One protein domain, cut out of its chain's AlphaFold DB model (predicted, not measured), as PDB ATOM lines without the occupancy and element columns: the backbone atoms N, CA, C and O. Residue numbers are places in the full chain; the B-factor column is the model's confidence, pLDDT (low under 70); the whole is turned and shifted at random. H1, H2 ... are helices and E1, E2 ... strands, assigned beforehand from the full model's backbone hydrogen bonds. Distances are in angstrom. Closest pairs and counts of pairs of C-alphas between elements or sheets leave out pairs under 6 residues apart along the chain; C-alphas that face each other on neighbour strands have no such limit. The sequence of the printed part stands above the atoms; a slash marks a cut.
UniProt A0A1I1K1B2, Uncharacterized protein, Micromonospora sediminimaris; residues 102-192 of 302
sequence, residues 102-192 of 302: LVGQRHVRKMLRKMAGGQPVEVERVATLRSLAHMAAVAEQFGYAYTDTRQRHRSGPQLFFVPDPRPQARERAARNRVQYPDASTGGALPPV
ATOM      1  N   LEU A 102       3.167  12.294   0.032       51.38
ATOM      2  CA  LEU A 102       4.001  12.061   1.219       51.38
ATOM      3  C   LEU A 102       5.289  11.289   0.905       51.38
ATOM      4  O   LEU A 102       6.350  11.602   1.453       51.38
ATOM      5  N   VAL A 103       5.223  10.304   0.000       53.09
ATOM      6  CA  VAL A 103       6.416   9.583  -0.468       53.09
ATOM      7  C   VAL A 103       7.334  10.548  -1.214       53.09
ATOM      8  O   VAL A 103       8.529  10.582  -0.921       53.09
ATOM      9  N   GLY A 104       6.791  11.395  -2.094       66.25
ATOM     10  CA  GLY A 104       7.561  12.437  -2.773       66.25
ATOM     11  C   GLY A 104       8.260  13.387  -1.795       66.25
ATOM     12  O   GLY A 104       9.463  13.607  -1.908       66.25
ATOM     13  N   GLN A 105       7.559  13.875  -0.770       73.31
ATOM     14  CA  GLN A 105       8.120  14.811   0.213       73.31
ATOM     15  C   GLN A 105       9.261  14.216   1.047       73.31
ATOM     16  O   GLN A 105      10.250  14.900   1.309       73.31
ATOM     17  N   ARG A 106       9.178  12.937   1.442       77.50
ATOM     18  CA  ARG A 106      10.278  12.265   2.160       77.50
ATOM     19  C   ARG A 106      11.542  12.183   1.301       77.50
ATOM     20  O   ARG A 106      12.634  12.453   1.801       77.50
ATOM     21  N   HIS A 107      11.393  11.859   0.016       78.81
ATOM     22  CA  HIS A 107      12.515  11.798  -0.923       78.81
ATOM     23  C   HIS A 107      13.091  13.188  -1.215       78.81
ATOM     24  O   HIS A 107      14.309  13.343  -1.189       78.81
ATOM     25  N   VAL A 108      12.240  14.211  -1.373       81.69
ATOM     26  CA  VAL A 108      12.667  15.616  -1.517       81.69
ATOM     27  C   VAL A 108      13.470  16.068  -0.294       81.69
ATOM     28  O   VAL A 108      14.566  16.595  -0.443       81.69
ATOM     29  N   ARG A 109      12.994  15.805   0.929       85.69
ATOM     30  CA  ARG A 109      13.724  16.160   2.162       85.69
ATOM     31  C   ARG A 109      15.073  15.452   2.251       85.69
ATOM     32  O   ARG A 109      16.081  16.078   2.572       85.69
ATOM     33  N   LYS A 110      15.114  14.155   1.930       84.44
ATOM     34  CA  LYS A 110      16.361  13.375   1.888       84.44
ATOM     35  C   LYS A 110      17.344  13.939   0.858       84.44
ATOM     36  O   LYS A 110      18.533  14.030   1.148       84.44
ATOM     37  N   MET A 111      16.853  14.346  -0.311       86.88
ATOM     38  CA  MET A 111      17.638  15.027  -1.341       86.88
ATOM     39  C   MET A 111      18.189  16.367  -0.831       86.88
ATOM     40  O   MET A 111      19.388  16.596  -0.935       86.88
ATOM     41  N   LEU A 112      17.356  17.212  -0.212       85.19
ATOM     42  CA  LEU A 112      17.776  18.513   0.323       85.19
ATOM     43  C   LEU A 112      18.850  18.388   1.412       85.19
ATOM     44  O   LEU A 112      19.794  19.172   1.428       85.19
ATOM     45  N   ARG A 113      18.772  17.365   2.274       84.50
ATOM     46  CA  ARG A 113      19.841  17.074   3.250       84.50
ATOM     47  C   ARG A 113      21.171  16.750   2.575       84.50
ATOM     48  O   ARG A 113      22.204  17.220   3.030       84.50
ATOM     49  N   LYS A 114      21.156  15.980   1.480       83.25
ATOM     50  CA  LYS A 114      22.374  15.711   0.697       83.25
ATOM     51  C   LYS A 114      22.904  16.988   0.025       83.25
ATOM     52  O   LYS A 114      24.110  17.199  -0.002       83.25
ATOM     53  N   MET A 115      22.011  17.857  -0.456       83.19
ATOM     54  CA  MET A 115      22.363  19.140  -1.086       83.19
ATOM     55  C   MET A 115      22.954  20.155  -0.102       83.19
ATOM     56  O   MET A 115      23.746  21.007  -0.495       83.19
ATOM     57  N   ALA A 116      22.612  20.066   1.186       79.56
ATOM     58  CA  ALA A 116      23.223  20.904   2.217       79.56
ATOM     59  C   ALA A 116      24.748  20.701   2.305       79.56
ATOM     60  O   ALA A 116      25.465  21.634   2.648       79.56
ATOM     61  N   GLY A 117      25.248  19.519   1.925       74.31
ATOM     62  CA  GLY A 117      26.681  19.222   1.864       74.31
ATOM     63  C   GLY A 117      27.419  19.808   0.654       74.31
ATOM     64  O   GLY A 117      28.626  19.618   0.548       74.31
ATOM     65  N   GLY A 118      26.735  20.475  -0.287       69.75
ATOM     66  CA  GLY A 118      27.364  21.113  -1.456       69.75
ATOM     67  C   GLY A 118      27.918  20.152  -2.518       69.75
ATOM     68  O   GLY A 118      28.426  20.600  -3.543       69.75
ATOM     69  N   GLN A 119      27.804  18.842  -2.304       74.62
ATOM     70  CA  GLN A 119      28.268  17.807  -3.228       74.62
ATOM     71  C   GLN A 119      27.225  17.513  -4.321       74.62
ATOM     72  O   GLN A 119      26.045  17.849  -4.146       74.62
ATOM     73  N   PRO A 120      27.622  16.879  -5.442       76.56
ATOM     74  CA  PRO A 120      26.687  16.301  -6.401       76.56
ATOM     75  C   PRO A 120      25.745  15.318  -5.701       76.56
ATOM     76  O   PRO A 120      26.176  14.497  -4.888       76.56
ATOM     77  N   VAL A 121      24.448  15.413  -5.988       77.19
ATOM     78  CA  VAL A 121      23.433  14.606  -5.307       77.19
ATOM     79  C   VAL A 121      22.828  13.598  -6.258       77.19
ATOM     80  O   VAL A 121      22.159  13.949  -7.229       77.19
ATOM     81  N   GLU A 122      23.011  12.335  -5.895       78.25
ATOM     82  CA  GLU A 122      22.349  11.199  -6.515       78.25
ATOM     83  C   GLU A 122      21.101  10.828  -5.707       78.25
ATOM     84  O   GLU A 122      21.161  10.540  -4.494       78.25
ATOM     85  N   VAL A 123      19.949  10.859  -6.378       74.19
ATOM     86  CA  VAL A 123      18.660  10.464  -5.804       74.19
ATOM     87  C   VAL A 123      18.185   9.191  -6.480       74.19
ATOM     88  O   VAL A 123      17.916   9.187  -7.677       74.19
ATOM     89  N   GLU A 124      18.060   8.116  -5.705       69.81
ATOM     90  CA  GLU A 124      17.613   6.810  -6.188       69.81
ATOM     91  C   GLU A 124      16.149   6.525  -5.826       69.81
ATOM     92  O   GLU A 124      15.637   7.043  -4.831       69.81
ATOM     93  N   ARG A 125      15.526   5.608  -6.584       62.00
ATOM     94  CA  ARG A 125      14.288   4.891  -6.225       62.00
ATOM     95  C   ARG A 125      13.111   5.783  -5.835       62.00
ATOM     96  O   ARG A 125      12.611   5.714  -4.716       62.00
ATOM     97  N   VAL A 126      12.569   6.524  -6.795       65.69
ATOM     98  CA  VAL A 126      11.200   7.034  -6.642       65.69
ATOM     99  C   VAL A 126      10.237   6.349  -7.597       65.69
ATOM    100  O   VAL A 126      10.584   5.986  -8.718       65.69
ATOM    101  N   ALA A 127       9.013   6.162  -7.114       56.53
ATOM    102  CA  ALA A 127       8.008   5.341  -7.777       56.53
ATOM    103  C   ALA A 127       7.351   6.024  -8.988       56.53
ATOM    104  O   ALA A 127       6.749   5.344  -9.813       56.53
ATOM    105  N   THR A 128       7.425   7.355  -9.108       70.38
ATOM    106  CA  THR A 128       6.678   8.089 -10.137       70.38
ATOM    107  C   THR A 128       7.489   9.195 -10.798       70.38
ATOM    108  O   THR A 128       8.206   9.962 -10.156       70.38
ATOM    109  N   LEU A 129       7.279   9.338 -12.108       73.56
ATOM    110  CA  LEU A 129       7.837  10.413 -12.927       73.56
ATOM    111  C   LEU A 129       7.446  11.810 -12.408       73.56
ATOM    112  O   LEU A 129       8.246  12.738 -12.441       73.56
ATOM    113  N   ARG A 130       6.231  11.953 -11.864       77.81
ATOM    114  CA  ARG A 130       5.772  13.200 -11.233       77.81
ATOM    115  C   ARG A 130       6.622  13.564 -10.011       77.81
ATOM    116  O   ARG A 130       6.968  14.726  -9.841       77.81
ATOM    117  N   SER A 131       6.994  12.575  -9.193       75.19
ATOM    118  CA  SER A 131       7.887  12.796  -8.051       75.19
ATOM    119  C   SER A 131       9.298  13.175  -8.496       75.19
ATOM    120  O   SER A 131       9.937  13.980  -7.826       75.19
ATOM    121  N   LEU A 132       9.780  12.619  -9.612       77.50
ATOM    122  CA  LEU A 132      11.069  12.991 -10.201       77.50
ATOM    123  C   LEU A 132      11.086  14.443 -10.664       77.50
ATOM    124  O   LEU A 132      11.982  15.196 -10.288       77.50
ATOM    125  N   ALA A 133      10.059  14.843 -11.413       82.44
ATOM    126  CA  ALA A 133       9.908  16.211 -11.886       82.44
ATOM    127  C   ALA A 133       9.795  17.209 -10.727       82.44
ATOM    128  O   ALA A 133      10.446  18.249 -10.738       82.44
ATOM    129  N   HIS A 134       9.034  16.860  -9.688       83.25
ATOM    130  CA  HIS A 134       8.915  17.685  -8.490       83.25
ATOM    131  C   HIS A 134      10.256  17.839  -7.753       83.25
ATOM    132  O   HIS A 134      10.619  18.947  -7.373       83.25
ATOM    133  N   MET A 135      11.025  16.755  -7.587       82.25
ATOM    134  CA  MET A 135      12.365  16.829  -6.989       82.25
ATOM    135  C   MET A 135      13.307  17.706  -7.810       82.25
ATOM    136  O   MET A 135      14.001  18.533  -7.232       82.25
ATOM    137  N   ALA A 136      13.301  17.568  -9.137       82.50
ATOM    138  CA  ALA A 136      14.125  18.400 -10.007       82.50
ATOM    139  C   ALA A 136      13.759  19.889  -9.923       82.50
ATOM    140  O   ALA A 136      14.649  20.728  -9.807       82.50
ATOM    141  N   ALA A 137      12.466  20.213  -9.894       83.81
ATOM    142  CA  ALA A 137      12.011  21.592  -9.756       83.81
ATOM    143  C   ALA A 137      12.398  22.208  -8.400       83.81
ATOM    144  O   ALA A 137      12.877  23.340  -8.349       83.81
ATOM    145  N   VAL A 138      12.249  21.456  -7.301       84.62
ATOM    146  CA  VAL A 138      12.695  21.910  -5.974       84.62
ATOM    147  C   VAL A 138      14.221  22.051  -5.936       84.62
ATOM    148  O   VAL A 138      14.729  23.031  -5.405       84.62
ATOM    149  N   ALA A 139      14.975  21.126  -6.535       84.75
ATOM    150  CA  ALA A 139      16.435  21.204  -6.604       84.75
ATOM    151  C   ALA A 139      16.923  22.500  -7.274       84.75
ATOM    152  O   ALA A 139      17.827  23.160  -6.755       84.75
ATOM    153  N   GLU A 140      16.288  22.914  -8.376       84.38
ATOM    154  CA  GLU A 140      16.653  24.147  -9.085       84.38
ATOM    155  C   GLU A 140      16.439  25.400  -8.229       84.38
ATOM    156  O   GLU A 140      17.264  26.318  -8.229       84.38
ATOM    157  N   GLN A 141      15.378  25.414  -7.423       84.62
ATOM    158  CA  GLN A 141      15.111  26.495  -6.477       84.62
ATOM    159  C   GLN A 141      16.202  26.614  -5.398       84.62
ATOM    160  O   GLN A 141      16.455  27.718  -4.915       84.62
ATOM    161  N   PHE A 142      16.889  25.520  -5.062       82.69
ATOM    162  CA  PHE A 142      18.031  25.501  -4.140       82.69
ATOM    163  C   PHE A 142      19.397  25.586  -4.846       82.69
ATOM    164  O   PHE A 142      20.430  25.376  -4.206       82.69
ATOM    165  N   GLY A 143      19.427  25.946  -6.136       80.75
ATOM    166  CA  GLY A 143      20.662  26.215  -6.885       80.75
ATOM    167  C   GLY A 143      21.348  24.979  -7.454       80.75
ATOM    168  O   GLY A 143      22.543  25.025  -7.738       80.75
ATOM    169  N   TYR A 144      20.620  23.875  -7.608       83.31
ATOM    170  CA  TYR A 144      21.117  22.660  -8.246       83.31
ATOM    171  C   TYR A 144      20.539  22.507  -9.652       83.31
ATOM    172  O   TYR A 144      19.333  22.593  -9.853       83.31
ATOM    173  N   ALA A 145      21.393  22.221 -10.631       81.25
ATOM    174  CA  ALA A 145      20.980  21.926 -11.992       81.25
ATOM    175  C   ALA A 145      20.772  20.418 -12.184       81.25
ATOM    176  O   ALA A 145      21.600  19.584 -11.803       81.25
ATOM    177  N   TYR A 146      19.653  20.058 -12.813       78.44
ATOM    178  CA  TYR A 146      19.409  18.697 -13.278       78.44
ATOM    179  C   TYR A 146      20.322  18.375 -14.471       78.44
ATOM    180  O   TYR A 146      20.311  19.098 -15.472       78.44
ATOM    181  N   THR A 147      21.107  17.299 -14.350       72.69
ATOM    182  CA  THR A 147      22.186  16.981 -15.301       72.69
ATOM    183  C   THR A 147      21.898  15.724 -16.120       72.69
ATOM    184  O   THR A 147      22.036  15.740 -17.342       72.69
ATOM    185  N   ASP A 148      21.497  14.629 -15.468       68.56
ATOM    186  CA  ASP A 148      21.211  13.356 -16.138       68.56
ATOM    187  C   ASP A 148      20.234  12.511 -15.306       68.56
ATOM    188  O   ASP A 148      20.227  12.568 -14.069       68.56
ATOM    189  N   THR A 149      19.437  11.688 -15.982       69.88
ATOM    190  CA  THR A 149      18.720  10.571 -15.360       69.88
ATOM    191  C   THR A 149      19.379   9.286 -15.791       69.88
ATOM    192  O   THR A 149      19.463   9.013 -16.994       69.88
ATOM    193  N   ARG A 150      19.755   8.458 -14.812       66.50
ATOM    194  CA  ARG A 150      20.240   7.115 -15.075       66.50
ATOM    195  C   ARG A 150      19.340   6.010 -14.538       66.50
ATOM    196  O   ARG A 150      19.077   5.950 -13.348       66.50
ATOM    197  N   GLN A 151      18.894   5.091 -15.386       63.03
ATOM    198  CA  GLN A 151      18.150   3.899 -14.993       63.03
ATOM    199  C   GLN A 151      19.092   2.730 -14.695       63.03
ATOM    200  O   GLN A 151      19.395   1.901 -15.548       63.03
ATOM    201  N   ARG A 152      19.540   2.603 -13.446       58.56
ATOM    202  CA  ARG A 152      20.376   1.461 -13.063       58.56
ATOM    203  C   ARG A 152      19.538   0.174 -13.124       58.56
ATOM    204  O   ARG A 152      18.491   0.091 -12.480       58.56
ATOM    205  N   HIS A 153      20.018  -0.834 -13.863       52.81
ATOM    206  CA  HIS A 153      19.319  -2.080 -14.248       52.81
ATOM    207  C   HIS A 153      18.571  -2.808 -13.106       52.81
ATOM    208  O   HIS A 153      17.606  -3.522 -13.357       52.81
ATOM    209  N   ARG A 154      18.976  -2.617 -11.842       56.78
ATOM    210  CA  ARG A 154      18.356  -3.241 -10.656       56.78
ATOM    211  C   ARG A 154      17.815  -2.245  -9.618       56.78
ATOM    212  O   ARG A 154      17.187  -2.648  -8.642       56.78
ATOM    213  N   SER A 155      18.068  -0.948  -9.796       59.78
ATOM    214  CA  SER A 155      17.837   0.086  -8.769       59.78
ATOM    215  C   SER A 155      16.753   1.091  -9.147       59.78
ATOM    216  O   SER A 155      16.386   1.906  -8.308       59.78
ATOM    217  N   GLY A 156      16.216   1.024 -10.368       62.19
ATOM    218  CA  GLY A 156      15.246   1.996 -10.870       62.19
ATOM    219  C   GLY A 156      15.902   3.295 -11.363       62.19
ATOM    220  O   GLY A 156      17.131   3.384 -11.426       62.19
ATOM    221  N   PRO A 157      15.094   4.292 -11.761       65.44
ATOM    222  CA  PRO A 157      15.592   5.577 -12.244       65.44
ATOM    223  C   PRO A 157      16.257   6.379 -11.114       65.44
ATOM    224  O   PRO A 157      15.697   6.524 -10.025       65.44
ATOM    225  N   GLN A 158      17.455   6.891 -11.388       70.25
ATOM    226  CA  GLN A 158      18.278   7.733 -10.523       70.25
ATOM    227  C   GLN A 158      18.459   9.111 -11.161       70.25
ATOM    228  O   GLN A 158      18.678   9.202 -12.368       70.25
ATOM    229  N   LEU A 159      18.373  10.178 -10.369       76.69
ATOM    230  CA  LEU A 159      18.610  11.551 -10.828       76.69
ATOM    231  C   LEU A 159      19.948  12.058 -10.323       76.69
ATOM    232  O   LEU A 159      20.266  11.885  -9.146       76.69
ATOM    233  N   PHE A 160      20.674  12.727 -11.216       79.44
ATOM    234  CA  PHE A 160      21.950  13.370 -10.940       79.44
ATOM    235  C   PHE A 160      21.765  14.884 -10.945       79.44
ATOM    236  O   PHE A 160      21.397  15.489 -11.960       79.44
ATOM    237  N   PHE A 161      22.032  15.484  -9.788       82.44
ATOM    238  CA  PHE A 161      22.015  16.924  -9.588       82.44
ATOM    239  C   PHE A 161      23.423  17.433  -9.315       82.44
ATOM    240  O   PHE A 161      24.136  16.881  -8.476       82.44
ATOM    241  N   VAL A 162      23.797  18.523  -9.977       81.25
ATOM    242  CA  VAL A 162      25.096  19.182  -9.806       81.25
ATOM    243  C   VAL A 162      24.852  20.627  -9.367       81.25
ATOM    244  O   VAL A 162      23.896  21.239  -9.850       81.25
ATOM    245  N   PRO A 163      25.658  21.188  -8.446       79.12
ATOM    246  CA  PRO A 163      25.570  22.603  -8.103       79.12
ATOM    247  C   PRO A 163      25.670  23.475  -9.358       79.12
ATOM    248  O   PRO A 163      26.615  23.351 -10.137       79.12
ATOM    249  N   ASP A 164      24.689  24.348  -9.567       77.56
ATOM    250  CA  ASP A 164      24.659  25.222 -10.733       77.56
ATOM    251  C   ASP A 164      25.712  26.339 -10.568       77.56
ATOM    252  O   ASP A 164      25.669  27.094  -9.586       77.56
ATOM    253  N   PRO A 165      26.685  26.479 -11.492       73.25
ATOM    254  CA  PRO A 165      27.710  27.510 -11.381       73.25
ATOM    255  C   PRO A 165      27.163  28.928 -11.602       73.25
ATOM    256  O   PRO A 165      27.855  29.891 -11.266       73.25
ATOM    257  N   ARG A 166      25.941  29.084 -12.133       74.69
ATOM    258  CA  ARG A 166      25.391  30.388 -12.525       74.69
ATOM    259  C   ARG A 166      25.152  31.308 -11.316       74.69
ATOM    260  O   ARG A 166      24.526  30.889 -10.337       74.69
ATOM    261  N   PRO A 167      25.539  32.596 -11.393       75.94
ATOM    262  CA  PRO A 167      25.336  33.550 -10.299       75.94
ATOM    263  C   PRO A 167      23.848  33.731  -9.964       75.94
ATOM    264  O   PRO A 167      23.472  33.715  -8.796       75.94
ATOM    265  N   GLN A 168      22.977  33.757 -10.979       79.31
ATOM    266  CA  GLN A 168      21.522  33.828 -10.790       79.31
ATOM    267  C   GLN A 168      20.961  32.621 -10.021       79.31
ATOM    268  O   GLN A 168      20.058  32.767  -9.198       79.31
ATOM    269  N   ALA A 169      21.490  31.415 -10.257       78.12
ATOM    270  CA  ALA A 169      21.069  30.215  -9.536       78.12
ATOM    271  C   ALA A 169      21.496  30.270  -8.063       78.12
ATOM    272  O   ALA A 169      20.710  29.915  -7.186       78.12
ATOM    273  N   ARG A 170      22.690  30.804  -7.780       80.25
ATOM    274  CA  ARG A 170      23.178  31.023  -6.410       80.25
ATOM    275  C   ARG A 170      22.362  32.072  -5.662       80.25
ATOM    276  O   ARG A 170      22.026  31.854  -4.503       80.25
ATOM    277  N   GLU A 171      21.985  33.171  -6.313       82.88
ATOM    278  CA  GLU A 171      21.122  34.187  -5.701       82.88
ATOM    279  C   GLU A 171      19.710  33.662  -5.414       82.88
ATOM    280  O   GLU A 171      19.133  33.969  -4.369       82.88
ATOM    281  N   ARG A 172      19.128  32.874  -6.332       83.62
ATOM    282  CA  ARG A 172      17.844  32.189  -6.092       83.62
ATOM    283  C   ARG A 172      17.959  31.225  -4.910       83.62
ATOM    284  O   ARG A 172      17.123  31.272  -4.013       83.62
ATOM    285  N   ALA A 173      19.030  30.434  -4.861       83.81
ATOM    286  CA  ALA A 173      19.296  29.507  -3.765       83.81
ATOM    287  C   ALA A 173      19.474  30.215  -2.418       83.81
ATOM    288  O   ALA A 173      18.933  29.759  -1.415       83.81
ATOM    289  N   ALA A 174      20.205  31.331  -2.384       83.81
ATOM    290  CA  ALA A 174      20.398  32.124  -1.174       83.81
ATOM    291  C   ALA A 174      19.064  32.686  -0.665       83.81
ATOM    292  O   ALA A 174      18.736  32.509   0.507       83.81
ATOM    293  N   ARG A 175      18.252  33.273  -1.556       85.75
ATOM    294  CA  ARG A 175      16.906  33.768  -1.223       85.75
ATOM    295  C   ARG A 175      16.003  32.654  -0.690       85.75
ATOM    296  O   ARG A 175      15.405  32.809   0.371       85.75
ATOM    297  N   ASN A 176      15.968  31.508  -1.367       84.56
ATOM    298  CA  ASN A 176      15.126  30.382  -0.964       84.56
ATOM    299  C   ASN A 176      15.601  29.704   0.325       84.56
ATOM    300  O   ASN A 176      14.766  29.244   1.097       84.56
ATOM    301  N   ARG A 177      16.909  29.674   0.614       81.31
ATOM    302  CA  ARG A 177      17.431  29.177   1.901       81.31
ATOM    303  C   ARG A 177      17.039  30.071   3.072       81.31
ATOM    304  O   ARG A 177      16.739  29.549   4.137       81.31
ATOM    305  N   VAL A 178      17.018  31.389   2.872       84.88
ATOM    306  CA  VAL A 178      16.552  32.334   3.899       84.88
ATOM    307  C   VAL A 178      15.041  32.213   4.102       84.88
ATOM    308  O   VAL A 178      14.571  32.258   5.233       84.88
ATOM    309  N   GLN A 179      14.280  32.026   3.020       84.88
ATOM    310  CA  GLN A 179      12.822  31.910   3.084       84.88
ATOM    311  C   GLN A 179      12.341  30.548   3.618       84.88
ATOM    312  O   GLN A 179      11.297  30.479   4.262       84.88
ATOM    313  N   TYR A 180      13.102  29.477   3.377       83.25
ATOM    314  CA  TYR A 180      12.780  28.106   3.784       83.25
ATOM    315  C   TYR A 180      13.968  27.425   4.489       83.25
ATOM    316  O   TYR A 180      14.533  26.460   3.960       83.25
ATOM    317  N   PRO A 181      14.352  27.888   5.694       77.50
ATOM    318  CA  PRO A 181      15.507  27.354   6.418       77.50
ATOM    319  C   PRO A 181      15.319  25.883   6.829       77.50
ATOM    320  O   PRO A 181      16.267  25.103   6.797       77.50
ATOM    321  N   ASP A 182      14.081  25.468   7.119       80.06
ATOM    322  CA  ASP A 182      13.762  24.121   7.616       80.06
ATOM    323  C   ASP A 182      13.374  23.109   6.522       80.06
ATOM    324  O   ASP A 182      12.922  21.996   6.825       80.06
ATOM    325  N   ALA A 183      13.540  23.454   5.239       77.19
ATOM    326  CA  ALA A 183      13.086  22.627   4.114       77.19
ATOM    327  C   ALA A 183      13.688  21.204   4.104       77.19
ATOM    328  O   ALA A 183      13.052  20.253   3.641       77.19
ATOM    329  N   SER A 184      14.894  21.021   4.651       73.88
ATOM    330  CA  SER A 184      15.565  19.717   4.771       73.88
ATOM    331  C   SER A 184      15.082  18.867   5.955       73.88
ATOM    332  O   SER A 184      15.175  17.630   5.923       73.88
ATOM    333  N   THR A 185      14.581  19.512   7.010       72.44
ATOM    334  CA  THR A 185      14.336  18.890   8.322       72.44
ATOM    335  C   THR A 185      12.852  18.627   8.565       72.44
ATOM    336  O   THR A 185      12.508  17.678   9.264       72.44
ATOM    337  N   GLY A 186      11.960  19.360   7.895       68.56
ATOM    338  CA  GLY A 186      10.520  19.105   7.972       68.56
ATOM    339  C   GLY A 186       9.615  20.306   7.714       68.56
ATOM    340  O   GLY A 186       8.400  20.118   7.705       68.56
ATOM    341  N   GLY A 187      10.185  21.492   7.495       75.12
ATOM    342  CA  GLY A 187       9.453  22.730   7.250       75.12
ATOM    343  C   GLY A 187       8.709  22.769   5.914       75.12
ATOM    344  O   GLY A 187       8.692  21.800   5.144       75.12
ATOM    345  N   ALA A 188       8.077  23.915   5.653       77.00
ATOM    346  CA  ALA A 188       7.366  24.164   4.409       77.00
ATOM    347  C   ALA A 188       8.308  23.998   3.207       77.00
ATOM    348  O   ALA A 188       9.428  24.508   3.198       77.00
ATOM    349  N   LEU A 189       7.846  23.259   2.202       76.25
ATOM    350  CA  LEU A 189       8.538  23.127   0.926       76.25
ATOM    351  C   LEU A 189       8.096  24.269   0.005       76.25
ATOM    352  O   LEU A 189       6.925  24.658   0.048       76.25
ATOM    353  N   PRO A 190       8.998  24.791  -0.836       77.62
ATOM    354  CA  PRO A 190       8.630  25.821  -1.788       77.62
ATOM    355  C   PRO A 190       7.604  25.271  -2.801       77.62
ATOM    356  O   PRO A 190       7.747  24.137  -3.272       77.62
ATOM    357  N   PRO A 191       6.548  26.038  -3.129       78.50
ATOM    358  CA  PRO A 191       5.547  25.606  -4.092       78.50
ATOM    359  C   PRO A 191       6.156  25.546  -5.497       78.50
ATOM    360  O   PRO A 191       6.845  26.466  -5.943       78.50
ATOM    361  N   VAL A 192       5.889  24.452  -6.208       76.56
ATOM    362  CA  VAL A 192       6.317  24.262  -7.598       76.56
ATOM    363  C   VAL A 192       5.114  24.485  -8.520       76.56
ATOM    364  O   VAL A 192       4.121  23.764  -8.379       76.56
TER     365      VAL A 192
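Overview. This is residues 102 to 192 of the 302 residues of an uncharacterized protein of Micromonospora sediminimaris (UniProt A0A1I1K1B2). A three-stranded antiparallel sheet, E1 - E3 - E2, has H1 and H2 side by side on one face, making two layers; H3 stands crosswise at the last residues of H2. The printed part has 91 residues, in the order H1 E1 H2 E2 E3 H3, class mixed. It is compact, with a radius of gyration of the C-alphas of 12.5 A and spans of 38 by 28 by 21 A.

Arrangement. Start at H1, residues 102 to 116, which touches H2, residues 129 to 141; their closest C-alphas, Gly 104 and Ser 131, are 5.3 A apart. E1, residues 121 to 123, neighbours E3, residues 156 to 163; N 121 and O 161 are 2.9 A apart. E2, residues 144 to 152, forms a hairpin with E3; N 158 and O 150 are 2.7 A apart. E1, H2 and E2 make a split strand-helix-strand unit, E3 between its strands, with a right-handed crossover. H2 is on the sheet, over E3 and E2, at a height of 9.7 A. H3, residues 167 to 179, touches H2 at residues 140 to 141 alone, about perpendicular at 82 degrees; the closest C-alphas, Gln 141 and Ala 173, are 5.8 A apart. In H1, H2 and H3 every O i to N i+4 pair is within hydrogen-bond range.

Along the chain. Find C-alpha 102 at (4.001, 12.061, 1.219); H1 runs 21.2 A from there. E2 bends by 57 degrees at residue 147. H3 ends at C-alpha 179, (12.822, 31.910, 3.084).

Size, cuts and confidence. The printed part has no cut, and the links between named elements are tight. Look for pLDDT under 70 at 19 residues, among them 148 to 157.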